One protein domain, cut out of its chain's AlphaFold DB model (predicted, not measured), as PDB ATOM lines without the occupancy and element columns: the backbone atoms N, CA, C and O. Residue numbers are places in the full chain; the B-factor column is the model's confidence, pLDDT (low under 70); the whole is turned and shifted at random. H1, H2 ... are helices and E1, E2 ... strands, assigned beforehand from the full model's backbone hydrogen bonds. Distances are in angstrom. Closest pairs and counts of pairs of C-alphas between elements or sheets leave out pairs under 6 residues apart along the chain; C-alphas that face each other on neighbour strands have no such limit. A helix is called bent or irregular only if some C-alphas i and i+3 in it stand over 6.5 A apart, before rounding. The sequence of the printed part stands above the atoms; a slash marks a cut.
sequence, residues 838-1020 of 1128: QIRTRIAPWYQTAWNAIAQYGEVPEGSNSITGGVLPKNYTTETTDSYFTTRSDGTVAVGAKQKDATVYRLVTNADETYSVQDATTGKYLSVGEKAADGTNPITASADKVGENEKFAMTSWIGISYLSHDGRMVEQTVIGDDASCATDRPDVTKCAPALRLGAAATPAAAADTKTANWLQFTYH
ATOM      1  N   GLN A 838     160.773 136.995 148.428       93.44
ATOM      2  CA  GLN A 838     160.879 135.865 149.335       93.44
ATOM      3  C   GLN A 838     159.912 136.086 150.495       93.44
ATOM      4  O   GLN A 838     159.597 137.223 150.854       93.44
ATOM      5  N   ILE A 839     159.414 134.990 151.064       94.31
ATOM      6  CA  ILE A 839     158.482 135.030 152.193       94.31
ATOM      7  C   ILE A 839     159.278 134.724 153.455       94.31
ATOM      8  O   ILE A 839     159.850 133.639 153.580       94.31
ATOM      9  N   ARG A 840     159.300 135.666 154.396       93.56
ATOM     10  CA  ARG A 840     159.943 135.524 155.704       93.56
ATOM     11  C   ARG A 840     158.895 135.361 156.799       93.56
ATOM     12  O   ARG A 840     157.871 136.052 156.796       93.56
ATOM     13  N   THR A 841     159.155 134.467 157.751       93.69
ATOM     14  CA  THR A 841     158.336 134.365 158.964       93.69
ATOM     15  C   THR A 841     158.573 135.564 159.881       93.69
ATOM     16  O   THR A 841     159.674 136.107 159.932       93.69
ATOM     17  N   ARG A 842     157.546 135.954 160.643       91.12
ATOM     18  CA  ARG A 842     157.655 136.880 161.786       91.12
ATOM     19  C   ARG A 842     157.615 136.140 163.135       91.12
ATOM     20  O   ARG A 842     157.591 136.782 164.183       91.12
ATOM     21  N   ILE A 843     157.589 134.801 163.136       92.00
ATOM     22  CA  ILE A 843     157.545 133.982 164.355       92.00
ATOM     23  C   ILE A 843     158.956 133.829 164.938       92.00
ATOM     24  O   ILE A 843     159.866 133.322 164.282       92.00
ATOM     25  N   ALA A 844     159.132 134.213 166.202       90.12
ATOM     26  CA  ALA A 844     160.335 133.896 166.967       90.12
ATOM     27  C   ALA A 844     160.348 132.403 167.373       90.12
ATOM     28  O   ALA A 844     159.288 131.857 167.678       90.12
ATOM     29  N   PRO A 845     161.514 131.735 167.438       90.56
ATOM     30  CA  PRO A 845     162.866 132.295 167.309       90.56
ATOM     31  C   PRO A 845     163.453 132.310 165.883       90.56
ATOM     32  O   PRO A 845     164.592 132.744 165.725       90.56
ATOM     33  N   TRP A 846     162.717 131.865 164.855       92.62
ATOM     34  CA  TRP A 846     163.184 131.913 163.457       92.62
ATOM     35  C   TRP A 846     163.353 133.356 162.956       92.62
ATOM     36  O   TRP A 846     164.315 133.676 162.266       92.62
ATOM     37  N   TYR A 847     162.449 134.263 163.329       91.38
ATOM     38  CA  TYR A 847     162.590 135.684 163.021       91.38
ATOM     39  C   TYR A 847     163.530 136.381 164.014       91.38
ATOM     40  O   TYR A 847     163.226 136.495 165.202       91.38
ATOM     41  N   GLN A 848     164.669 136.864 163.515       89.25
ATOM     42  CA  GLN A 848     165.717 137.523 164.297       89.25
ATOM     43  C   GLN A 848     165.906 138.957 163.793       89.25
ATOM     44  O   GLN A 848     166.182 139.165 162.610       89.25
ATOM     45  N   THR A 849     165.752 139.939 164.685       86.00
ATOM     46  CA  THR A 849     165.776 141.374 164.336       86.00
ATOM     47  C   THR A 849     166.865 142.171 165.031       86.00
ATOM     48  O   THR A 849     166.950 143.372 164.818       86.00
ATOM     49  N   ALA A 850     167.674 141.553 165.886       87.62
ATOM     50  CA  ALA A 850     168.700 142.253 166.650       87.62
ATOM     51  C   ALA A 850     169.948 141.385 166.797       87.62
ATOM     52  O   ALA A 850     169.856 140.158 166.876       87.62
ATOM     53  N   TRP A 851     171.119 142.019 166.872       84.62
ATOM     54  CA  TRP A 851     172.407 141.324 166.916       84.62
ATOM     55  C   TRP A 851     172.537 140.323 168.064       84.62
ATOM     56  O   TRP A 851     173.133 139.264 167.886       84.62
ATOM     57  N   ASN A 852     171.947 140.616 169.226       84.81
ATOM     58  CA  ASN A 852     171.908 139.686 170.355       84.81
ATOM     59  C   ASN A 852     171.073 138.432 170.048       84.81
ATOM     60  O   ASN A 852     171.510 137.326 170.357       84.81
ATOM     61  N   ALA A 853     169.911 138.590 169.407       86.19
ATOM     62  CA  ALA A 853     169.075 137.475 168.973       86.19
ATOM     63  C   ALA A 853     169.779 136.653 167.887       86.19
ATOM     64  O   ALA A 853     169.773 135.431 167.949       86.19
ATOM     65  N   ILE A 854     170.450 137.302 166.933       88.00
ATOM     66  CA  ILE A 854     171.210 136.621 165.878       88.00
ATOM     67  C   ILE A 854     172.360 135.804 166.497       88.00
ATOM     68  O   ILE A 854     172.486 134.611 166.222       88.00
ATOM     69  N   ALA A 855     173.155 136.404 167.388       84.56
ATOM     70  CA  ALA A 855     174.300 135.747 168.025       84.56
ATOM     71  C   ALA A 855     173.914 134.582 168.957       84.56
ATOM     72  O   ALA A 855     174.718 133.682 169.184       84.56
ATOM     73  N   GLN A 856     172.691 134.572 169.497       85.69
ATOM     74  CA  GLN A 856     172.227 133.524 170.410       85.69
ATOM     75  C   GLN A 856     172.072 132.148 169.736       85.69
ATOM     76  O   GLN A 856     172.173 131.129 170.419       85.69
ATOM     77  N   TYR A 857     171.824 132.101 168.423       83.44
ATOM     78  CA  TYR A 857     171.453 130.866 167.718       83.44
ATOM     79  C   TYR A 857     172.502 130.361 166.712       83.44
ATOM     80  O   TYR A 857     172.239 129.392 166.003       83.44
ATOM     81  N   GLY A 858     173.694 130.960 166.648       80.88
ATOM     82  CA  GLY A 858     174.774 130.454 165.797       80.88
ATOM     83  C   GLY A 858     175.940 131.421 165.619       80.88
ATOM     84  O   GLY A 858     175.973 132.500 166.205       80.88
ATOM     85  N   GLU A 859     176.904 131.020 164.789       79.12
ATOM     86  CA  GLU A 859     178.060 131.853 164.455       79.12
ATOM     87  C   GLU A 859     177.649 133.036 163.570       79.12
ATOM     88  O   GLU A 859     177.075 132.870 162.492       79.12
ATOM     89  N   VAL A 860     177.988 134.239 164.027       79.25
ATOM     90  CA  VAL A 860     177.946 135.466 163.232       79.25
ATOM     91  C   VAL A 860     179.355 135.692 162.682       79.25
ATOM     92  O   VAL A 860     180.295 135.698 163.480       79.25
ATOM     93  N   PRO A 861     179.546 135.873 161.359       74.31
ATOM     94  CA  PRO A 861     180.850 136.170 160.790       74.31
ATOM     95  C   PRO A 861     181.472 137.378 161.486       74.31
ATOM     96  O   PRO A 861     180.809 138.408 161.662       74.31
ATOM     97  N   GLU A 862     182.742 137.235 161.861       68.88
ATOM     98  CA  GLU A 862     183.516 138.276 162.534       68.88
ATOM     99  C   GLU A 862     183.392 139.609 161.779       68.88
ATOM    100  O   GLU A 862     183.549 139.667 160.558       68.88
ATOM    101  N   GLY A 863     183.048 140.674 162.504       68.56
ATOM    102  CA  GLY A 863     182.838 142.003 161.932       68.56
ATOM    103  C   GLY A 863     181.389 142.345 161.579       68.56
ATOM    104  O   GLY A 863     181.100 143.524 161.427       68.56
ATOM    105  N   SER A 864     180.457 141.385 161.488       72.62
ATOM    106  CA  SER A 864     179.066 141.697 161.088       72.62
ATOM    107  C   SER A 864     178.280 142.430 162.183       72.62
ATOM    108  O   SER A 864     177.570 143.387 161.897       72.62
ATOM    109  N   ASN A 865     178.455 142.042 163.448       70.12
ATOM    110  CA  ASN A 865     177.804 142.673 164.605       70.12
ATOM    111  C   ASN A 865     178.615 143.833 165.217       70.12
ATOM    112  O   ASN A 865     178.274 144.322 166.291       70.12
ATOM    113  N   SER A 866     179.714 144.238 164.573       68.69
ATOM    114  CA  SER A 866     180.641 145.264 165.064       68.69
ATOM    115  C   SER A 866     181.026 146.276 163.986       68.69
ATOM    116  O   SER A 866     182.095 146.883 164.057       68.69
ATOM    117  N   ILE A 867     180.165 146.482 162.979       78.75
ATOM    118  CA  ILE A 867     180.417 147.479 161.933       78.75
ATOM    119  C   ILE A 867     180.320 148.882 162.540       78.75
ATOM    120  O   ILE A 867     179.253 149.490 162.611       78.75
ATOM    121  N   THR A 868     181.474 149.388 162.968       78.56
ATOM    122  CA  THR A 868     181.704 150.768 163.417       78.56
ATOM    123  C   THR A 868     182.420 151.601 162.344       78.56
ATOM    124  O   THR A 868     182.656 152.790 162.535       78.56
ATOM    125  N   GLY A 869     182.819 150.974 161.231       78.44
ATOM    126  CA  GLY A 869     183.695 151.549 160.212       78.44
ATOM    127  C   GLY A 869     184.158 150.507 159.198       78.44
ATOM    128  O   GLY A 869     184.743 149.506 159.600       78.44
ATOM    129  N   GLY A 870     183.959 150.742 157.897       83.44
ATOM    130  CA  GLY A 870     184.594 149.940 156.845       83.44
ATOM    131  C   GLY A 870     183.669 149.503 155.714       83.44
ATOM    132  O   GLY A 870     182.684 150.169 155.400       83.44
ATOM    133  N   VAL A 871     184.045 148.401 155.070       84.69
ATOM    134  CA  VAL A 871     183.324 147.763 153.964       84.69
ATOM    135  C   VAL A 871     182.561 146.558 154.507       84.69
ATOM    136  O   VAL A 871     183.122 145.783 155.282       84.69
ATOM    137  N   LEU A 872     181.299 146.390 154.101       83.31
ATOM    138  CA  LEU A 872     180.496 145.220 154.444       83.31
ATOM    139  C   LEU A 872     181.242 143.928 154.061       83.31
ATOM    140  O   LEU A 872     181.676 143.798 152.913       83.31
ATOM    141  N   PRO A 873     181.369 142.949 154.975       76.69
ATOM    142  CA  PRO A 873     181.971 141.663 154.651       76.69
ATOM    143  C   PRO A 873     181.233 140.955 153.507       76.69
ATOM    144  O   PRO A 873     180.006 140.966 153.443       76.69
ATOM    145  N   LYS A 874     181.970 140.241 152.646       74.50
ATOM    146  CA  LYS A 874     181.395 139.485 151.514       74.50
ATOM    147  C   LYS A 874     180.305 138.480 151.927       74.50
ATOM    148  O   LYS A 874     179.396 138.219 151.152       74.50
ATOM    149  N   ASN A 875     180.401 137.932 153.139       71.25
ATOM    150  CA  ASN A 875     179.459 136.953 153.693       71.25
ATOM    151  C   ASN A 875     178.646 137.534 154.862       71.25
ATOM    152  O   ASN A 875     178.333 136.811 155.804       71.25
ATOM    153  N   TYR A 876     178.383 138.843 154.857       77.31
ATOM    154  CA  TYR A 876     177.599 139.504 155.897       77.31
ATOM    155  C   TYR A 876     176.251 138.797 156.103       77.31
ATOM    156  O   TYR A 876     175.499 138.623 155.145       77.31
ATOM    157  N   THR A 877     175.964 138.370 157.338       76.62
ATOM    158  CA  THR A 877     174.712 137.677 157.684       76.62
ATOM    159  C   THR A 877     173.904 138.483 158.687       76.62
ATOM    160  O   THR A 877     174.446 139.024 159.650       76.62
ATOM    161  N   THR A 878     172.594 138.497 158.478       80.56
ATOM    162  CA  THR A 878     171.584 139.119 159.343       80.56
ATOM    163  C   THR A 878     170.734 138.075 160.076       80.56
ATOM    164  O   THR A 878     169.760 138.408 160.746       80.56
ATOM    165  N   GLU A 879     171.098 136.797 159.950       83.69
ATOM    166  CA  GLU A 879     170.387 135.670 160.548       83.69
ATOM    167  C   GLU A 879     171.306 134.457 160.767       83.69
ATOM    168  O   GLU A 879     172.259 134.199 160.018       83.69
ATOM    169  N   THR A 880     171.016 133.687 161.813       87.94
ATOM    170  CA  THR A 880     171.687 132.415 162.131       87.94
ATOM    171  C   THR A 880     170.766 131.211 161.991       87.94
ATOM    172  O   THR A 880     171.272 130.111 161.773       87.94
ATOM    173  N   THR A 881     169.451 131.423 162.021       90.94
ATOM    174  CA  THR A 881     168.421 130.400 161.797       90.94
ATOM    175  C   THR A 881     167.809 130.524 160.405       90.94
ATOM    176  O   THR A 881     167.932 131.560 159.754       90.94
ATOM    177  N   ASP A 882     167.156 129.459 159.949       93.38
ATOM    178  CA  ASP A 882     166.325 129.508 158.752       93.38
ATOM    179  C   ASP A 882     165.087 130.349 159.054       93.38
ATOM    180  O   ASP A 882     164.309 129.991 159.931       93.38
ATOM    181  N   SER A 883     164.898 131.473 158.368       92.94
ATOM    182  CA  SER A 883     163.774 132.385 158.637       92.94
ATOM    183  C   SER A 883     162.849 132.590 157.436       92.94
ATOM    184  O   SER A 883     161.811 133.249 157.538       92.94
ATOM    185  N   TYR A 884     163.176 131.969 156.304       95.00
ATOM    186  CA  TYR A 884     162.432 132.087 155.059       95.00
ATOM    187  C   TYR A 884     161.786 130.768 154.658       95.00
ATOM    188  O   TYR A 884     162.339 129.682 154.866       95.00
ATOM    189  N   PHE A 885     160.600 130.883 154.063       97.00
ATOM    190  CA  PHE A 885     159.861 129.761 153.506       97.00
ATOM    191  C   PHE A 885     160.550 129.237 152.247       97.00
ATOM    192  O   PHE A 885     160.939 130.005 151.367       97.00
ATOM    193  N   THR A 886     160.667 127.915 152.165       96.06
ATOM    194  CA  THR A 886     161.158 127.208 150.990       96.06
ATOM    195  C   THR A 886     160.163 126.164 150.529       96.06
ATOM    196  O   THR A 886     159.471 125.519 151.325       96.06
ATOM    197  N   THR A 887     160.102 125.992 149.214       94.62
ATOM    198  CA  THR A 887     159.416 124.865 148.598       94.62
ATOM    199  C   THR A 887     160.297 123.630 148.720       94.62
ATOM    200  O   THR A 887     161.383 123.555 148.141       94.62
ATOM    201  N   ARG A 888     159.829 122.641 149.477       89.62
ATOM    202  CA  ARG A 888     160.498 121.346 149.617       89.62
ATOM    203  C   ARG A 888     160.225 120.456 148.406       89.62
ATOM    204  O   ARG A 888     159.324 120.710 147.610       89.62
ATOM    205  N   SER A 889     160.997 119.380 148.273       88.00
ATOM    206  CA  SER A 889     160.881 118.431 147.155       88.00
ATOM    207  C   SER A 889     159.522 117.723 147.070       88.00
ATOM    208  O   SER A 889     159.147 117.262 145.995       88.00
ATOM    209  N   ASP A 890     158.786 117.646 148.178       87.06
ATOM    210  CA  ASP A 890     157.422 117.117 148.262       87.06
ATOM    211  C   ASP A 890     156.334 118.178 147.983       87.06
ATOM    212  O   ASP A 890     155.145 117.875 148.052       87.06
ATOM    213  N   GLY A 891     156.727 119.418 147.673       88.81
ATOM    214  CA  GLY A 891     155.835 120.555 147.449       88.81
ATOM    215  C   GLY A 891     155.415 121.294 148.723       88.81
ATOM    216  O   GLY A 891     154.732 122.313 148.626       88.81
ATOM    217  N   THR A 892     155.809 120.842 149.917       89.75
ATOM    218  CA  THR A 892     155.492 121.541 151.170       89.75
ATOM    219  C   THR A 892     156.174 122.910 151.212       89.75
ATOM    220  O   THR A 892     157.371 123.007 150.943       89.75
ATOM    221  N   VAL A 893     155.439 123.956 151.613       95.25
ATOM    222  CA  VAL A 893     155.994 125.301 151.841       95.25
ATOM    223  C   VAL A 893     156.141 125.562 153.332       95.25
ATOM    224  O   VAL A 893     155.160 125.726 154.065       95.25
ATOM    225  N   ALA A 894     157.386 125.580 153.791       95.75
ATOM    226  CA  ALA A 894     157.722 125.765 155.193       95.75
ATOM    227  C   ALA A 894     159.076 126.450 155.336       95.75
ATOM    228  O   ALA A 894     159.905 126.390 154.434       95.75
ATOM    229  N   VAL A 895     159.305 127.084 156.478       96.94
ATOM    230  CA  VAL A 895     160.600 127.660 156.822       96.94
ATOM    231  C   VAL A 895     161.675 126.576 156.748       96.94
ATOM    232  O   VAL A 895     161.493 125.455 157.239       96.94
ATOM    233  N   GLY A 896     162.775 126.891 156.074       94.94
ATOM    234  CA  GLY A 896     163.854 125.926 155.866       94.94
ATOM    235  C   GLY A 896     165.080 126.465 155.142       94.94
ATOM    236  O   GLY A 896     165.880 125.665 154.669       94.94
ATOM    237  N   ALA A 897     165.199 127.787 154.993       93.62
ATOM    238  CA  ALA A 897     166.434 128.418 154.553       93.62
ATOM    239  C   ALA A 897     166.592 129.836 155.118       93.62
ATOM    240  O   ALA A 897     165.636 130.479 155.568       93.62
ATOM    241  N   LYS A 898     167.824 130.328 155.029       89.56
ATOM    242  CA  LYS A 898     168.193 131.745 155.116       89.56
ATOM    243  C   LYS A 898     167.881 132.455 153.799       89.56
ATOM    244  O   LYS A 898     167.775 131.802 152.764       89.56
ATOM    245  N   GLN A 899     167.809 133.782 153.812       87.06
ATOM    246  CA  GLN A 899     167.474 134.643 152.676       87.06
ATOM    247  C   GLN A 899     168.236 134.251 151.408       87.06
ATOM    248  O   GLN A 899     167.640 134.080 150.353       87.06
ATOM    249  N   LYS A 900     169.553 134.046 151.513       84.56
ATOM    250  CA  LYS A 900     170.417 133.701 150.374       84.56
ATOM    251  C   LYS A 900     169.966 132.442 149.620       84.56
ATOM    252  O   LYS A 900     170.107 132.391 148.402       84.56
ATOM    253  N   ASP A 901     169.476 131.440 150.346       88.12
ATOM    254  CA  ASP A 901     169.181 130.103 149.819       88.12
ATOM    255  C   ASP A 901     167.667 129.837 149.726       88.12
ATOM    256  O   ASP A 901     167.238 128.754 149.325       88.12
ATOM    257  N   ALA A 902     166.845 130.812 150.117       92.25
ATOM    258  CA  ALA A 902     165.404 130.666 150.158       92.25
ATOM    259  C   ALA A 902     164.757 130.742 148.776       92.25
ATOM    260  O   ALA A 902     165.231 131.430 147.869       92.25
ATOM    261  N   THR A 903     163.613 130.070 148.639       95.12
ATOM    262  CA  THR A 903     162.825 130.083 147.410       95.12
ATOM    263  C   THR A 903     162.422 131.513 147.063       95.12
ATOM    264  O   THR A 903     161.805 132.217 147.862       95.12
ATOM    265  N   VAL A 904     162.751 131.927 145.840       94.31
ATOM    266  CA  VAL A 904     162.200 133.141 145.243       94.31
ATOM    267  C   VAL A 904     160.821 132.802 144.691       94.31
ATOM    268  O   VAL A 904     160.664 131.891 143.875       94.31
ATOM    269  N   TYR A 905     159.824 133.541 145.149       95.06
ATOM    270  CA  TYR A 905     158.457 133.493 144.666       95.06
ATOM    271  C   TYR A 905     158.185 134.669 143.732       95.06
ATOM    272  O   TYR A 905     158.894 135.675 143.717       95.06
ATOM    273  N   ARG A 906     157.128 134.526 142.943       92.06
ATOM    274  CA  ARG A 906     156.645 135.514 141.991       92.06
ATOM    275  C   ARG A 906     155.151 135.717 142.195       92.06
ATOM    276  O   ARG A 906     154.403 134.738 142.181       92.06
ATOM    277  N   LEU A 907     154.716 136.965 142.376       92.00
ATOM    278  CA  LEU A 907     153.292 137.283 142.514       92.00
ATOM    279  C   LEU A 907     152.700 137.454 141.116       92.00
ATOM    280  O   LEU A 907     153.217 138.217 140.305       92.00
ATOM    281  N   VAL A 908     151.632 136.723 140.826       90.50
ATOM    282  CA  VAL A 908     150.935 136.755 139.542       90.50
ATOM    283  C   VAL A 908     149.547 137.325 139.767       90.50
ATOM    284  O   VAL A 908     148.757 136.747 140.508       90.50
ATOM    285  N   THR A 909     149.245 138.444 139.118       88.75
ATOM    286  CA  THR A 909     147.889 138.992 139.083       88.75
ATOM    287  C   THR A 909     147.076 138.248 138.026       88.75
ATOM    288  O   THR A 909     147.451 138.203 136.852       88.75
ATOM    289  N   ASN A 910     145.978 137.630 138.444       88.44
ATOM    290  CA  ASN A 910     145.100 136.852 137.582       88.44
ATOM    291  C   ASN A 910     144.135 137.754 136.801       88.44
ATOM    292  O   ASN A 910     143.921 138.920 137.129       88.44
ATOM    293  N   ALA A 911     143.507 137.195 135.763       85.44
ATOM    294  CA  ALA A 911     142.545 137.925 134.932       85.44
ATOM    295  C   ALA A 911     141.294 138.397 135.702       85.44
ATOM    296  O   ALA A 911     140.639 139.341 135.268       85.44
ATOM    297  N   ASP A 912     140.968 137.744 136.820       87.12
ATOM    298  CA  ASP A 912     139.894 138.115 137.747       87.12
ATOM    299  C   ASP A 912     140.379 139.007 138.907       87.12
ATOM    300  O   ASP A 912     139.669 139.163 139.895       87.12
ATOM    301  N   GLU A 913     141.580 139.583 138.784       86.69
ATOM    302  CA  GLU A 913     142.226 140.479 139.756       86.69
ATOM    303  C   GLU A 913     142.595 139.826 141.102       86.69
ATOM    304  O   GLU A 913     143.139 140.498 141.981       86.69
ATOM    305  N   THR A 914     142.381 138.513 141.259       89.81
ATOM    306  CA  THR A 914     142.968 137.738 142.361       89.81
ATOM    307  C   THR A 914     144.471 137.546 142.153       89.81
ATOM    308  O   THR A 914     145.003 137.782 141.067       89.81
ATOM    309  N   TYR A 915     145.173 137.078 143.181       92.50
ATOM    310  CA  TYR A 915     146.607 136.819 143.122       92.50
ATOM    311  C   TYR A 915     146.915 135.329 143.196       92.50
ATOM    312  O   TYR A 915     146.295 134.583 143.945       92.50
ATOM    313  N   SER A 916     147.943 134.901 142.478       94.50
ATOM    314  CA  SER A 916     148.560 133.589 142.637       94.50
ATOM    315  C   SER A 916     150.034 133.764 142.968       94.50
ATOM    316  O   SER A 916     150.698 134.662 142.454       94.50
ATOM    317  N   VAL A 917     150.566 132.904 143.831       95.56
ATOM    318  CA  VAL A 917     151.990 132.912 144.185       95.56
ATOM    319  C   VAL A 917     152.651 131.736 143.487       95.56
ATOM    320  O   VAL A 917     152.225 130.598 143.661       95.56
ATOM    321  N   GLN A 918     153.671 132.003 142.680       95.31
ATOM    322  CA  GLN A 918     154.401 130.983 141.935       95.31
ATOM    323  C   GLN A 918     155.812 130.837 142.495       95.31
ATOM    324  O   GLN A 918     156.505 131.829 142.694       95.31
ATOM    325  N   ASP A 919     156.262 129.611 142.713       95.19
ATOM    326  CA  ASP A 919     157.672 129.311 142.916       95.19
ATOM    327  C   ASP A 919     158.427 129.584 141.610       95.19
ATOM    328  O   ASP A 919     158.195 128.937 140.582       95.19
ATOM    329  N   ALA A 920     159.331 130.560 141.641       93.12
ATOM    330  CA  ALA A 920     160.037 131.013 140.453       93.12
ATOM    331  C   ALA A 920     161.088 130.000 139.963       93.12
ATOM    332  O   ALA A 920     161.502 130.063 138.811       93.12
ATOM    333  N   THR A 921     161.501 129.045 140.801       90.25
ATOM    334  CA  THR A 921     162.479 128.007 140.441       90.25
ATOM    335  C   THR A 921     161.809 126.820 139.765       90.25
ATOM    336  O   THR A 921     162.333 126.292 138.786       90.25
ATOM    337  N   THR A 922     160.663 126.375 140.284       92.00
ATOM    338  CA  THR A 922     159.964 125.183 139.771       92.00
ATOM    339  C   THR A 922     158.871 125.515 138.758       92.00
ATOM    340  O   THR A 922     158.452 124.638 138.004       92.00
ATOM    341  N   GLY A 923     158.396 126.764 138.732       92.19
ATOM    342  CA  GLY A 923     157.240 127.189 137.945       92.19
ATOM    343  C   GLY A 923     155.894 126.738 138.528       92.19
ATOM    344  O   GLY A 923     154.859 126.988 137.910       92.19
ATOM    345  N   LYS A 924     155.876 126.093 139.701       94.75
ATOM    346  CA  LYS A 924     154.650 125.613 140.354       94.75
ATOM    347  C   LYS A 924     153.963 126.722 141.149       94.75
ATOM    348  O   LYS A 924     154.625 127.592 141.706       94.75
ATOM    349  N   TYR A 925     152.640 126.672 141.240       96.44
ATOM    350  CA  TYR A 925     151.831 127.611 142.013       96.44
ATOM    351  C   TYR A 925     151.532 127.080 143.414       96.44
ATOM    352  O   TYR A 925     151.356 125.872 143.610       96.44
ATOM    353  N   LEU A 926     151.459 128.002 144.376       97.12
ATOM    354  CA  LEU A 926     150.903 127.736 145.694       97.12
ATOM    355  C   LEU A 926     149.431 127.359 145.552       97.12
ATOM    356  O   LEU A 926     148.685 128.034 144.853       97.12
ATOM    357  N   SER A 927     149.035 126.299 146.244       96.75
ATOM    358  CA  SER A 927     147.716 125.686 146.180       96.75
ATOM    359  C   SER A 927     147.238 125.316 147.578       96.75
ATOM    360  O   SER A 927     148.016 124.814 148.402       96.75
ATOM    361  N   VAL A 928     145.953 125.545 147.837       96.31
ATOM    362  CA  VAL A 928     145.258 125.052 149.026       96.31
ATOM    363  C   VAL A 928     145.028 123.548 148.887       96.31
ATOM    364  O   VAL A 928     144.214 123.089 148.088       96.31
ATOM    365  N   GLY A 929     145.757 122.772 149.687       92.81
ATOM    366  CA  GLY A 929     145.654 121.318 149.733       92.81
ATOM    367  C   GLY A 929     144.422 120.808 150.484       92.81
ATOM    368  O   GLY A 929     143.638 121.564 151.065       92.81
ATOM    369  N   GLU A 930     144.256 119.488 150.512       90.06
ATOM    370  CA  GLU A 930     143.197 118.848 151.294       90.06
ATOM    371  C   GLU A 930     143.365 119.094 152.800       90.06
ATOM    372  O   GLU A 930     144.468 119.294 153.307       90.06
ATOM    373  N   LYS A 931     142.251 119.078 153.534       89.06
ATOM    374  CA  LYS A 931     142.246 119.330 154.977       89.06
ATOM    375  C   LYS A 931     143.062 118.261 155.713       89.06
ATOM    376  O   LYS A 931     142.734 117.078 155.653       89.06
ATOM    377  N   ALA A 932     144.091 118.692 156.435       85.19
ATOM    378  CA  ALA A 932     144.941 117.837 157.246       85.19
ATOM    379  C   ALA A 932     144.260 117.437 158.568       85.19
ATOM    380  O   ALA A 932     143.214 117.966 158.956       85.19
ATOM    381  N   ALA A 933     144.877 116.490 159.283       80.81
ATOM    382  CA  ALA A 933     144.375 115.978 160.560       80.81
ATOM    383  C   ALA A 933     144.314 117.045 161.673       80.81
ATOM    384  O   ALA A 933     143.510 116.916 162.594       80.81
ATOM    385  N   ASP A 934     145.122 118.105 161.567       76.38
ATOM    386  CA  ASP A 934     145.111 119.264 162.471       76.38
ATOM    387  C   ASP A 934     143.920 120.217 162.232       76.38
ATOM    388  O   ASP A 934     143.713 121.168 162.984       76.38
ATOM    389  N   GLY A 935     143.102 119.949 161.210       81.19
ATOM    390  CA  GLY A 935     141.927 120.739 160.871       81.19
ATOM    391  C   GLY A 935     142.196 121.932 159.948       81.19
ATOM    392  O   GLY A 935     141.231 122.607 159.576       81.19
ATOM    393  N   THR A 936     143.443 122.162 159.540       87.06
ATOM    394  CA  THR A 936     143.846 123.210 158.589       87.06
ATOM    395  C   THR A 936     144.103 122.629 157.195       87.06
ATOM    396  O   THR A 936     144.234 121.416 157.037       87.06
ATOM    397  N   ASN A 937     144.155 123.462 156.153       94.06
ATOM    398  CA  ASN A 937     144.564 123.010 154.816       94.06
ATOM    399  C   ASN A 937     146.040 123.379 154.575       94.06
ATOM    400  O   ASN A 937     146.373 124.563 154.645       94.06
ATOM    401  N   PRO A 938     146.942 122.430 154.273       94.19
ATOM    402  CA  PRO A 938     148.314 122.740 153.887       94.19
ATOM    403  C   PRO A 938     148.372 123.609 152.634       94.19
ATOM    404  O   PRO A 938     147.698 123.311 151.652       94.19
ATOM    405  N   ILE A 939     149.210 124.647 152.643       95.94
ATOM    406  CA  ILE A 939     149.578 125.352 151.414       95.94
ATOM    407  C   ILE A 939     150.803 124.655 150.816       95.94
ATOM    408  O   ILE A 939     151.820 124.481 151.494       95.94
ATOM    409  N   THR A 940     150.701 124.235 149.556       95.31
ATOM    410  CA  THR A 940     151.769 123.510 148.843       95.31
ATOM    411  C   THR A 940     152.070 124.159 147.499       95.31
ATOM    412  O   THR A 940     151.160 124.657 146.852       95.31
ATOM    413  N   ALA A 941     153.321 124.135 147.047       95.12
ATOM    414  CA  ALA A 941     153.739 124.611 145.728       95.12
ATOM    415  C   ALA A 941     153.781 123.446 144.722       95.12
ATOM    416  O   ALA A 941     154.845 123.038 144.258       95.12
ATOM    417  N   SER A 942     152.626 122.844 144.439       90.88
ATOM    418  CA  SER A 942     152.530 121.605 143.647       90.88
ATOM    419  C   SER A 942     151.795 121.770 142.311       90.88
ATOM    420  O   SER A 942     151.956 120.934 141.416       90.88
ATOM    421  N   ALA A 943     151.034 122.852 142.137       94.62
ATOM    422  CA  ALA A 943     150.148 123.032 140.994       94.62
ATOM    423  C   ALA A 943     150.888 123.532 139.742       94.62
ATOM    424  O   ALA A 943     151.652 124.491 139.790       94.62
ATOM    425  N   ASP A 944     150.634 122.912 138.586       92.88
ATOM    426  CA  ASP A 944     151.190 123.333 137.285       92.88
ATOM    427  C   ASP A 944     150.474 124.540 136.665       92.88
ATOM    428  O   ASP A 944     150.983 125.174 135.742       92.88
ATOM    429  N   LYS A 945     149.245 124.812 137.106       93.31
ATOM    430  CA  LYS A 945     148.349 125.815 136.523       93.31
ATOM    431  C   LYS A 945     147.531 126.465 137.628       93.31
ATOM    432  O   LYS A 945     147.264 125.826 138.639       93.31
ATOM    433  N   VAL A 946     147.093 127.696 137.386       94.44
ATOM    434  CA  VAL A 946     146.174 128.408 138.277       94.44
ATOM    435  C   VAL A 946     144.751 127.881 138.072       94.44
ATOM    436  O   VAL A 946     144.175 128.052 136.994       94.44
ATOM    437  N   GLY A 947     144.200 127.223 139.090       94.88
ATOM    438  CA  GLY A 947     142.775 126.961 139.276       94.88
ATOM    439  C   GLY A 947     142.241 127.738 140.481       94.88
ATOM    440  O   GLY A 947     142.881 128.671 140.956       94.88
ATOM    441  N   GLU A 948     141.059 127.375 140.982       94.56
ATOM    442  CA  GLU A 948     140.446 128.087 142.117       94.56
ATOM    443  C   GLU A 948     141.278 127.964 143.404       94.56
ATOM    444  O   GLU A 948     141.458 128.955 144.103       94.56
ATOM    445  N   ASN A 949     141.877 126.798 143.672       96.19
ATOM    446  CA  ASN A 949     142.693 126.553 144.873       96.19
ATOM    447  C   ASN A 949     144.027 127.321 144.885       96.19
ATOM    448  O   ASN A 949     144.686 127.388 145.921       96.19
ATOM    449  N   GLU A 950     144.446 127.870 143.744       96.81
ATOM    450  CA  GLU A 950     145.690 128.626 143.573       96.81
ATOM    451  C   GLU A 950     145.461 130.148 143.572       96.81
ATOM    452  O   GLU A 950     146.406 130.921 143.372       96.81
ATOM    453  N   LYS A 951     144.214 130.592 143.770       95.44
ATOM    454  CA  LYS A 951     143.840 132.005 143.852       95.44
ATOM    455  C   LYS A 951     143.743 132.458 145.300       95.44
ATOM    456  O   LYS A 951     143.103 131.819 146.133       95.44
ATOM    457  N   PHE A 952     144.339 133.605 145.579       93.38
ATOM    458  CA  PHE A 952     144.395 134.240 146.884       93.38
ATOM    459  C   PHE A 952     143.998 135.711 146.763       93.38
ATOM    460  O   PHE A 952     144.266 136.371 145.758       93.38
ATOM    461  N   ALA A 953     143.398 136.250 147.816       90.75
ATOM    462  CA  ALA A 953     143.332 137.684 148.044       90.75
ATOM    463  C   ALA A 953     144.542 138.122 148.878       90.75
ATOM    464  O   ALA A 953     145.031 137.364 149.722       90.75
ATOM    465  N   MET A 954     145.010 139.346 148.644       88.06
ATOM    466  CA  MET A 954     146.141 139.932 149.353       88.06
ATOM    467  C   MET A 954     145.714 141.239 150.016       88.06
ATOM    468  O   MET A 954     145.056 142.058 149.389       88.06
ATOM    469  N   THR A 955     146.131 141.452 151.257       87.69
ATOM    470  CA  THR A 955     145.992 142.739 151.948       87.69
ATOM    471  C   THR A 955     147.341 143.113 152.532       87.69
ATOM    472  O   THR A 955     147.989 142.278 153.164       87.69
ATOM    473  N   SER A 956     147.778 144.347 152.316       87.00
ATOM    474  CA  SER A 956     149.038 144.844 152.858       87.00
ATOM    475  C   SER A 956     148.801 145.634 154.140       87.00
ATOM    476  O   SER A 956     147.791 146.312 154.311       87.00
ATOM    477  N   TRP A 957     149.768 145.566 155.043       84.88
ATOM    478  CA  TRP A 957     149.864 146.403 156.229       84.88
ATOM    479  C   TRP A 957     151.319 146.853 156.421       84.88
ATOM    480  O   TRP A 957     152.183 146.524 155.614       84.88
ATOM    481  N   ILE A 958     151.599 147.619 157.476       81.44
ATOM    482  CA  ILE A 958     152.906 148.241 157.740       81.44
ATOM    483  C   ILE A 958     154.026 147.182 157.768       81.44
ATOM    484  O   ILE A 958     154.231 146.498 158.772       81.44
ATOM    485  N   GLY A 959     154.751 147.044 156.651       79.44
ATOM    486  CA  GLY A 959     155.852 146.089 156.471       79.44
ATOM    487  C   GLY A 959     155.462 144.600 156.500       79.44
ATOM    488  O   GLY A 959     156.344 143.747 156.681       79.44
ATOM    489  N   ILE A 960     154.173 144.269 156.372       86.38
ATOM    490  CA  ILE A 960     153.661 142.888 156.361       86.38
ATOM    491  C   ILE A 960     152.526 142.716 155.345       86.38
ATOM    492  O   ILE A 960     151.828 143.660 154.996       86.38
ATOM    493  N   SER A 961     152.314 141.477 154.925       87.56
ATOM    494  CA  SER A 961     151.297 141.068 153.967       87.56
ATOM    495  C   SER A 961     150.446 139.943 154.544       87.56
ATOM    496  O   SER A 961     150.941 139.045 155.229       87.56
ATOM    497  N   TYR A 962     149.169 139.963 154.194       88.94
ATOM    498  CA  TYR A 962     148.196 138.925 154.481       88.94
ATOM    499  C   TYR A 962     147.782 138.266 153.170       88.94
ATOM    500  O   TYR A 962     147.419 138.957 152.220       88.94
ATOM    501  N   LEU A 963     147.825 136.935 153.119       91.12
ATOM    502  CA  LEU A 963     147.199 136.156 152.052       91.12
ATOM    503  C   LEU A 963     145.948 135.492 152.608       91.12
ATOM    504  O   LEU A 963     145.942 135.025 153.746       91.12
ATOM    505  N   SER A 964     144.893 135.424 151.806       91.00
ATOM    506  CA  SER A 964     143.655 134.753 152.186       91.00
ATOM    507  C   SER A 964     143.026 134.009 151.018       91.00
ATOM    508  O   SER A 964     143.247 134.347 149.860       91.00
ATOM    509  N   HIS A 965     142.258 132.974 151.327       92.50
ATOM    510  CA  HIS A 965     141.542 132.145 150.365       92.50
ATOM    511  C   HIS A 965     140.175 131.782 150.952       92.50
ATOM    512  O   HIS A 965     140.081 131.404 152.121       92.50
ATOM    513  N   ASP A 966     139.105 131.946 150.172       90.06
ATOM    514  CA  ASP A 966     137.715 131.785 150.628       90.06
ATOM    515  C   ASP A 966     137.396 132.558 151.926       90.06
ATOM    516  O   ASP A 966     136.733 132.056 152.837       90.06
ATOM    517  N   GLY A 967     137.930 133.779 152.046       86.50
ATOM    518  CA  GLY A 967     137.761 134.641 153.223       86.50
ATOM    519  C   GLY A 967     138.490 134.165 154.486       86.50
ATOM    520  O   GLY A 967     138.291 134.751 155.552       86.50
ATOM    521  N   ARG A 968     139.319 133.117 154.386       89.31
ATOM    522  CA  ARG A 968     140.147 132.586 155.475       89.31
ATOM    523  C   ARG A 968     141.608 132.954 155.278       89.31
ATOM    524  O   ARG A 968     142.116 132.938 154.162       89.31
ATOM    525  N   MET A 969     142.288 133.241 156.374       89.25
ATOM    526  CA  MET A 969     143.694 133.627 156.392       89.25
ATOM    527  C   MET A 969     144.636 132.458 156.100       89.25
ATOM    528  O   MET A 969     144.456 131.350 156.610       89.25
ATOM    529  N   VAL A 970     145.687 132.728 155.326       92.06
ATOM    530  CA  VAL A 970     146.886 131.892 155.292       92.06
ATOM    531  C   VAL A 970     147.715 132.230 156.530       92.06
ATOM    532  O   VAL A 970     148.311 133.299 156.634       92.06
ATOM    533  N   GLU A 971     147.715 131.309 157.480       91.88
ATOM    534  CA  GLU A 971     148.394 131.384 158.766       91.88
ATOM    535  C   GLU A 971     149.682 130.546 158.740       91.88
ATOM    536  O   GLU A 971     149.892 129.669 157.896       91.88
ATOM    537  N   GLN A 972     150.554 130.793 159.709       92.75
ATOM    538  CA  GLN A 972     151.770 130.028 159.940       92.75
ATOM    539  C   GLN A 972     151.555 129.092 161.123       92.75
ATOM    540  O   GLN A 972     151.299 129.530 162.242       92.75
ATOM    541  N   THR A 973     151.695 127.792 160.886       91.31
ATOM    542  CA  THR A 973     151.630 126.765 161.931       91.31
ATOM    543  C   THR A 973     152.998 126.131 162.098       91.31
ATOM    544  O   THR A 973     153.596 125.689 161.119       91.31
ATOM    545  N   VAL A 974     153.507 126.072 163.327       92.25
ATOM    546  CA  VAL A 974     154.751 125.354 163.622       92.25
ATOM    547  C   VAL A 974     154.486 123.852 163.518       92.25
ATOM    548  O   VAL A 974     153.656 123.317 164.249       92.25
ATOM    549  N   ILE A 975     155.180 123.180 162.601       88.38
ATOM    550  CA  ILE A 975     155.037 121.743 162.345       88.38
ATOM    551  C   ILE A 975     156.339 120.988 162.632       88.38
ATOM    552  O   ILE A 975     157.429 121.544 162.492       88.38
ATOM    553  N   GLY A 976     156.211 119.713 162.994       87.69
ATOM    554  CA  GLY A 976     157.306 118.764 163.201       87.69
ATOM    555  C   GLY A 976     156.860 117.581 164.065       87.69
ATOM    556  O   GLY A 976     155.825 117.653 164.728       87.69
ATOM    557  N   ASP A 977     157.639 116.500 164.056       85.00
ATOM    558  CA  ASP A 977     157.331 115.274 164.815       85.00
ATOM    559  C   ASP A 977     157.820 115.333 166.278       85.00
ATOM    560  O   ASP A 977     157.572 114.421 167.071       85.00
ATOM    561  N   ASP A 978     158.535 116.397 166.654       92.31
ATOM    562  CA  ASP A 978     159.061 116.596 168.003       92.31
ATOM    563  C   ASP A 978     158.036 117.305 168.903       92.31
ATOM    564  O   ASP A 978     157.368 118.261 168.506       92.31
ATOM    565  N   ALA A 979     157.939 116.868 170.161       89.69
ATOM    566  CA  ALA A 979     156.992 117.427 171.123       89.69
ATOM    567  C   ALA A 979     157.208 118.930 171.397       89.69
ATOM    568  O   ALA A 979     156.270 119.615 171.808       89.69
ATOM    569  N   SER A 980     158.415 119.459 171.161       90.94
ATOM    570  CA  SER A 980     158.711 120.889 171.314       90.94
ATOM    571  C   SER A 980     157.940 121.778 170.333       90.94
ATOM    572  O   SER A 980     157.699 122.940 170.660       90.94
ATOM    573  N   CYS A 981     157.483 121.253 169.189       90.19
ATOM    574  CA  CYS A 981     156.777 122.036 168.168       90.19
ATOM    575  C   CYS A 981     155.419 122.577 168.644       90.19
ATOM    576  O   CYS A 981     154.909 123.534 168.071       90.19
ATOM    577  N   ALA A 982     154.860 122.005 169.715       87.06
ATOM    578  CA  ALA A 982     153.620 122.452 170.349       87.06
ATOM    579  C   ALA A 982     153.845 123.365 171.575       87.06
ATOM    580  O   ALA A 982     152.916 123.599 172.347       87.06
ATOM    581  N   THR A 983     155.073 123.843 171.800       87.25
ATOM    582  CA  THR A 983     155.438 124.677 172.959       87.25
ATOM    583  C   THR A 983     155.783 126.106 172.542       87.25
ATOM    584  O   THR A 983     156.106 126.356 171.386       87.25
ATOM    585  N   ASP A 984     155.833 127.031 173.505       83.06
ATOM    586  CA  ASP A 984     156.278 128.419 173.279       83.06
ATOM    587  C   ASP A 984     157.790 128.541 172.978       83.06
ATOM    588  O   ASP A 984     158.307 129.638 172.766       83.06
ATOM    589  N   ARG A 985     158.535 127.425 173.008       84.50
ATOM    590  CA  ARG A 985     159.978 127.356 172.725       84.50
ATOM    591  C   ARG A 985     160.296 126.169 171.809       84.50
ATOM    592  O   ARG A 985     160.946 125.219 172.253       84.50
ATOM    593  N   PRO A 986     159.837 126.205 170.551       90.44
ATOM    594  CA  PRO A 986     160.079 125.123 169.608       90.44
ATOM    595  C   PRO A 986     161.575 124.959 169.310       90.44
ATOM    596  O   PRO A 986     162.317 125.940 169.215       90.44
ATOM    597  N   ASP A 987     162.020 123.711 169.155       89.75
ATOM    598  CA  ASP A 987     163.374 123.402 168.697       89.75
ATOM    599  C   ASP A 987     163.473 123.700 167.195       89.75
ATOM    600  O   ASP A 987     162.944 122.962 166.365       89.75
ATOM    601  N   VAL A 988     164.163 124.786 166.839       89.31
ATOM    602  CA  VAL A 988     164.322 125.244 165.445       89.31
ATOM    603  C   VAL A 988     164.978 124.219 164.521       89.31
ATOM    604  O   VAL A 988     164.869 124.353 163.310       89.31
ATOM    605  N   THR A 989     165.659 123.206 165.069       88.38
ATOM    606  CA  THR A 989     166.292 122.136 164.280       88.38
ATOM    607  C   THR A 989     165.331 120.997 163.942       88.38
ATOM    608  O   THR A 989     165.632 120.169 163.083       88.38
ATOM    609  N   LYS A 990     164.174 120.941 164.612       91.19
ATOM    610  CA  LYS A 990     163.173 119.868 164.477       91.19
ATOM    611  C   LYS A 990     161.787 120.366 164.086       91.19
ATOM    612  O   LYS A 990     160.960 119.574 163.639       91.19
ATOM    613  N   CYS A 991     161.538 121.655 164.272       93.69
ATOM    614  CA  CYS A 991     160.274 122.314 164.003       93.69
ATOM    615  C   CYS A 991     160.463 123.395 162.938       93.69
ATOM    616  O   CYS A 991     161.514 124.029 162.862       93.69
ATOM    617  N   ALA A 992     159.421 123.658 162.156       94.25
ATOM    618  CA  ALA A 992     159.418 124.740 161.180       94.25
ATOM    619  C   ALA A 992     158.014 125.336 161.023       94.25
ATOM    620  O   ALA A 992     157.054 124.573 160.900       94.25
ATOM    621  N   PRO A 993     157.859 126.669 160.972       95.69
ATOM    622  CA  PRO A 993     156.626 127.288 160.512       95.69
ATOM    623  C   PRO A 993     156.294 126.840 159.086       95.69
ATOM    624  O   PRO A 993     157.130 126.926 158.192       95.69
ATOM    625  N   ALA A 994     155.073 126.375 158.861       94.50
ATOM    626  CA  ALA A 994     154.538 126.032 157.552       94.50
ATOM    627  C   ALA A 994     153.270 126.828 157.270       94.50
ATOM    628  O   ALA A 994     152.508 127.141 158.187       94.50
ATOM    629  N   LEU A 995     153.037 127.131 155.995       94.75
ATOM    630  CA  LEU A 995     151.836 127.846 155.584       94.75
ATOM    631  C   LEU A 995     150.623 126.908 155.622       94.75
ATOM    632  O   LEU A 995     150.664 125.771 155.124       94.75
ATOM    633  N   ARG A 996     149.539 127.387 156.233       93.06
ATOM    634  CA  ARG A 996     148.255 126.699 156.386       93.06
ATOM    635  C   ARG A 996     147.120 127.668 156.100       93.06
ATOM    636  O   ARG A 996     147.149 128.791 156.578       93.06
ATOM    637  N   LEU A 997     146.087 127.241 155.386       93.31
ATOM    638  CA  LEU A 997     144.819 127.963 155.406       93.31
ATOM    639  C   LEU A 997     144.128 127.660 156.736       93.31
ATOM    640  O   LEU A 997     143.699 126.524 156.983       93.31
ATOM    641  N   GLY A 998     144.086 128.671 157.595       85.19
ATOM    642  CA  GLY A 998     143.542 128.580 158.938       85.19
ATOM    643  C   GLY A 998     142.022 128.700 158.979       85.19
ATOM    644  O   GLY A 998     141.309 128.496 157.988       85.19
ATOM    645  N   ALA A 999     141.521 129.015 160.172       81.06
ATOM    646  CA  ALA A 999     140.103 129.263 160.421       81.06
ATOM    647  C   ALA A 999     139.797 130.748 160.667       81.06
ATOM    648  O   ALA A 999     138.619 131.114 160.685       81.06
ATOM    649  N   ALA A1000     140.812 131.599 160.873       77.88
ATOM    650  CA  ALA A1000     140.589 133.023 161.065       77.88
ATOM    651  C   ALA A1000     140.089 133.674 159.772       77.88
ATOM    652  O   ALA A1000     140.572 133.376 158.679       77.88
ATOM    653  N   ALA A1001     139.124 134.581 159.913       78.88
ATOM    654  CA  ALA A1001     138.709 135.446 158.819       78.88
ATOM    655  C   ALA A1001     139.796 136.486 158.525       78.88
ATOM    656  O   ALA A1001     140.522 136.893 159.436       78.88
ATOM    657  N   THR A1002     139.874 136.947 157.276       69.00
ATOM    658  CA  THR A1002     140.743 138.072 156.908       69.00
ATOM    659  C   THR A1002     140.387 139.299 157.757       69.00
ATOM    660  O   THR A1002     139.223 139.716 157.754       69.00
ATOM    661  N   PRO A1003     141.329 139.870 158.530       65.00
ATOM    662  CA  PRO A1003     141.029 141.015 159.376       65.00
ATOM    663  C   PRO A1003     140.692 142.237 158.515       65.00
ATOM    664  O   PRO A1003     141.426 142.592 157.602       65.00
ATOM    665  N   ALA A1004     139.581 142.905 158.838       53.16
ATOM    666  CA  ALA A1004     139.179 144.149 158.180       53.16
ATOM    667  C   ALA A1004     140.018 145.367 158.621       53.16
ATOM    668  O   ALA A1004     139.913 146.424 158.007       53.16
ATOM    669  N   ALA A1005     140.799 145.238 159.704       51.47
ATOM    670  CA  ALA A1005     141.523 146.340 160.331       51.47
ATOM    671  C   ALA A1005     142.809 145.902 161.052       51.47
ATOM    672  O   ALA A1005     142.987 144.725 161.370       51.47
ATOM    673  N   ALA A1006     143.634 146.897 161.399       51.53
ATOM    674  CA  ALA A1006     144.885 146.877 162.180       51.53
ATOM    675  C   ALA A1006     144.844 146.237 163.596       51.53
ATOM    676  O   ALA A1006     145.647 146.586 164.459       51.53
ATOM    677  N   ALA A1007     143.895 145.347 163.886       53.31
ATOM    678  CA  ALA A1007     143.714 144.728 165.200       53.31
ATOM    679  C   ALA A1007     144.426 143.371 165.346       53.31
ATOM    680  O   ALA A1007     144.435 142.801 166.439       53.31
ATOM    681  N   ASP A1008     144.999 142.827 164.268       69.44
ATOM    682  CA  ASP A1008     145.665 141.529 164.317       69.44
ATOM    683  C   ASP A1008     147.108 141.638 164.821       69.44
ATOM    684  O   ASP A1008     148.031 141.960 164.076       69.44
ATOM    685  N   THR A1009     147.296 141.323 166.100       70.56
ATOM    686  CA  THR A1009     148.596 141.355 166.782       70.56
ATOM    687  C   THR A1009     149.350 140.021 166.729       70.56
ATOM    688  O   THR A1009     150.358 139.865 167.422       70.56
ATOM    689  N   LYS A1010     148.850 139.010 166.006       84.31
ATOM    690  CA  LYS A1010     149.431 137.662 166.026       84.31
ATOM    691  C   LYS A1010     150.460 137.497 164.913       84.31
ATOM    692  O   LYS A1010     150.107 137.375 163.747       84.31
ATOM    693  N   THR A1011     151.732 137.355 165.283       85.81
ATOM    694  CA  THR A1011     152.841 137.098 164.340       85.81
ATOM    695  C   THR A1011     152.636 135.859 163.468       85.81
ATOM    696  O   THR A1011     153.154 135.813 162.356       85.81
ATOM    697  N   ALA A1012     151.845 134.882 163.929       86.19
ATOM    698  CA  ALA A1012     151.462 133.709 163.144       86.19
ATOM    699  C   ALA A1012     150.685 134.058 161.864       86.19
ATOM    700  O   ALA A1012     150.742 133.315 160.890       86.19
ATOM    701  N   ASN A1013     150.028 135.212 161.819       86.06
ATOM    702  CA  ASN A1013     149.255 135.654 160.663       86.06
ATOM    703  C   ASN A1013     150.066 136.551 159.714       86.06
ATOM    704  O   ASN A1013     149.577 136.919 158.652       86.06
ATOM    705  N   TRP A1014     151.288 136.938 160.093       88.75
ATOM    706  CA  TRP A1014     152.061 137.963 159.392       88.75
ATOM    707  C   TRP A1014     153.098 137.353 158.454       88.75
ATOM    708  O   TRP A1014     154.060 136.727 158.910       88.75
ATOM    709  N   LEU A1015     152.961 137.601 157.152       90.69
ATOM    710  CA  LEU A1015     153.986 137.267 156.166       90.69
ATOM    711  C   LEU A1015     154.796 138.520 155.849       90.69
ATOM    712  O   LEU A1015     154.234 139.555 155.508       90.69
ATOM    713  N   GLN A1016     156.121 138.450 155.948       91.12
ATOM    714  CA  GLN A1016     156.977 139.540 155.490       91.12
ATOM    715  C   GLN A1016     157.477 139.219 154.085       91.12
ATOM    716  O   GLN A1016     158.138 138.202 153.882       91.12
ATOM    717  N   PHE A1017     157.171 140.087 153.123       90.19
ATOM    718  CA  PHE A1017     157.709 139.978 151.770       90.19
ATOM    719  C   PHE A1017     158.995 140.799 151.679       90.19
ATOM    720  O   PHE A1017     159.028 141.958 152.086       90.19
ATOM    721  N   THR A1018     160.060 140.190 151.165       88.62
ATOM    722  CA  THR A1018     161.322 140.877 150.860       88.62
ATOM    723  C   THR A1018     161.567 140.790 149.366       88.62
ATOM    724  O   THR A1018     161.692 139.686 148.830       88.62
ATOM    725  N   TYR A1019     161.603 141.937 148.698       87.88
ATOM    726  CA  TYR A1019     161.748 142.002 147.250       87.88
ATOM    727  C   TYR A1019     163.128 141.516 146.797       87.88
ATOM    728  O   TYR A1019     164.130 141.681 147.494       87.88
ATOM    729  N   HIS A1020     163.154 140.891 145.626       85.25
ATOM    730  CA  HIS A1020     164.322 140.254 145.042       85.25
ATOM    731  C   HIS A1020     164.398 140.568 143.546       85.25
ATOM    732  O   HIS A1020     163.404 140.910 142.909       85.25
TER     733      HIS A1020
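AT A GLANCE: This is residues 838 to 1020 of the 1128 residues of the protein "Alginate_lyase domain-containing protein" of Bifidobacterium primatium (UniProt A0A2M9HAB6). Short strands surround a shared core in an irregular, barrel-like body: a strongly twisted sheet of six strands, E6, E7, E11, E10, E9 and E8, wraps round part of it, and the strand pairs E1 with E12, E2 with E3 and E4 with E5 cover the rest. From one side of this body a long loop reaches away, beginning with the small helix H1 and running on through residues 857 to 883, while the tiny helix H2 sits at another side, grazing the large sheet. The 183 printed residues hold two named helices and twelve named strands, in the order E1, H1, E2 to E10, H2, E11, E12, and the sheets are antiparallel. The class is mostly strand, with 79 residues, under half, in named elements. The whole is compact, with a radius of gyration of the C-alphas of 17.0 A and spans of 51 by 37 by 36 A.

IN THESE COORDINATES: E1, residues 838 to 841, begins at C-alpha 838 at (160.879, 135.865, 149.335). H1 is residues 851 to 856, its first C-alpha at (172.407, 141.324, 166.916). Then come E2, residues 884 to 887, E3, residues 893 to 897, E4, residues 905 to 909, E5, residues 915 to 919, and E6, residues 925 to 928. E7, residues 937 to 943, is 14.9 A long from first to last C-alpha. E8 is residues 953 to 957, E9 is residues 960 to 965 with 17.3 A, and E10 is residues 968 to 975 with 19.7 A. H2, residues 979 to 982, is neither bent nor irregular, but only just: C-alphas 979 and 982 are 6.1 A apart. E11, residues 992 to 1001, is the longest strand at 23.4 A and bends by 60 degrees at residue 997. E12, residues 1015 to 1020, has 15.5 A and ends at C-alpha 1020 at (164.322, 140.254, 145.042).

HOW THE PARTS SIT: The large sheet runs E6, E7, E11, E10, E9, E8, with E6 and E8 as edge strands. E11 and E10 are antiparallel at 149 degrees, with N 971 and O 996 within hydrogen-bond range at 2.7 A. The pairing of E7 is staggered: residues 937 to 938 pair with E11, where N 997 and O 937 are 2.8 A apart, and residues 939 to 943 pair with E6, where N 927 and O 940 are 2.8 A apart. E10 and E9 meet only at a point, C-alphas 969 and 964 facing each other at 4.4 A. E8 and E9 form a hairpin, with N 953 and O 964 at 2.8 A. The closest C-alphas of E9 and E12 are those of Ile 960 and Gln 1016, 4.8 A. E12 is antiparallel to E1, with N 840 and O 1016 at 2.8 A. The closest C-alphas of E1 and E2 are those of Arg 840 and Tyr 884, 4.3 A. E2 and E3 form a hairpin, with N 886 and O 894 at 2.8 A, and the closest C-alphas of E3 and E11 are those of Ala 894 and Ala 994, 4.0 A. E4 and E5 form another hairpin, with N 906 and O 918 at 2.8 A; the closest C-alphas of E5 and E6 are those of Gln 918 and Tyr 925, 4.2 A. H2 only grazes the large sheet, with residues 980 to 982; H1 is not on it. In H1 every O i to N i+4 pair is within hydrogen-bond range, and H2 is too short for such a pair.

THE WHOLE: The C-alphas of Gly 869 and Ala 933 are the two farthest apart, 53.0 A, while those of Gln 838 and His 1020, the first and last printed, are 7.0 A apart. The printed part has no cut. The links H1 to E2 and E11 to E12 are long. The mean pLDDT of the printed part is 87.3; it is under 70 at residues 862 to 863, 866 and 1002 to 1008.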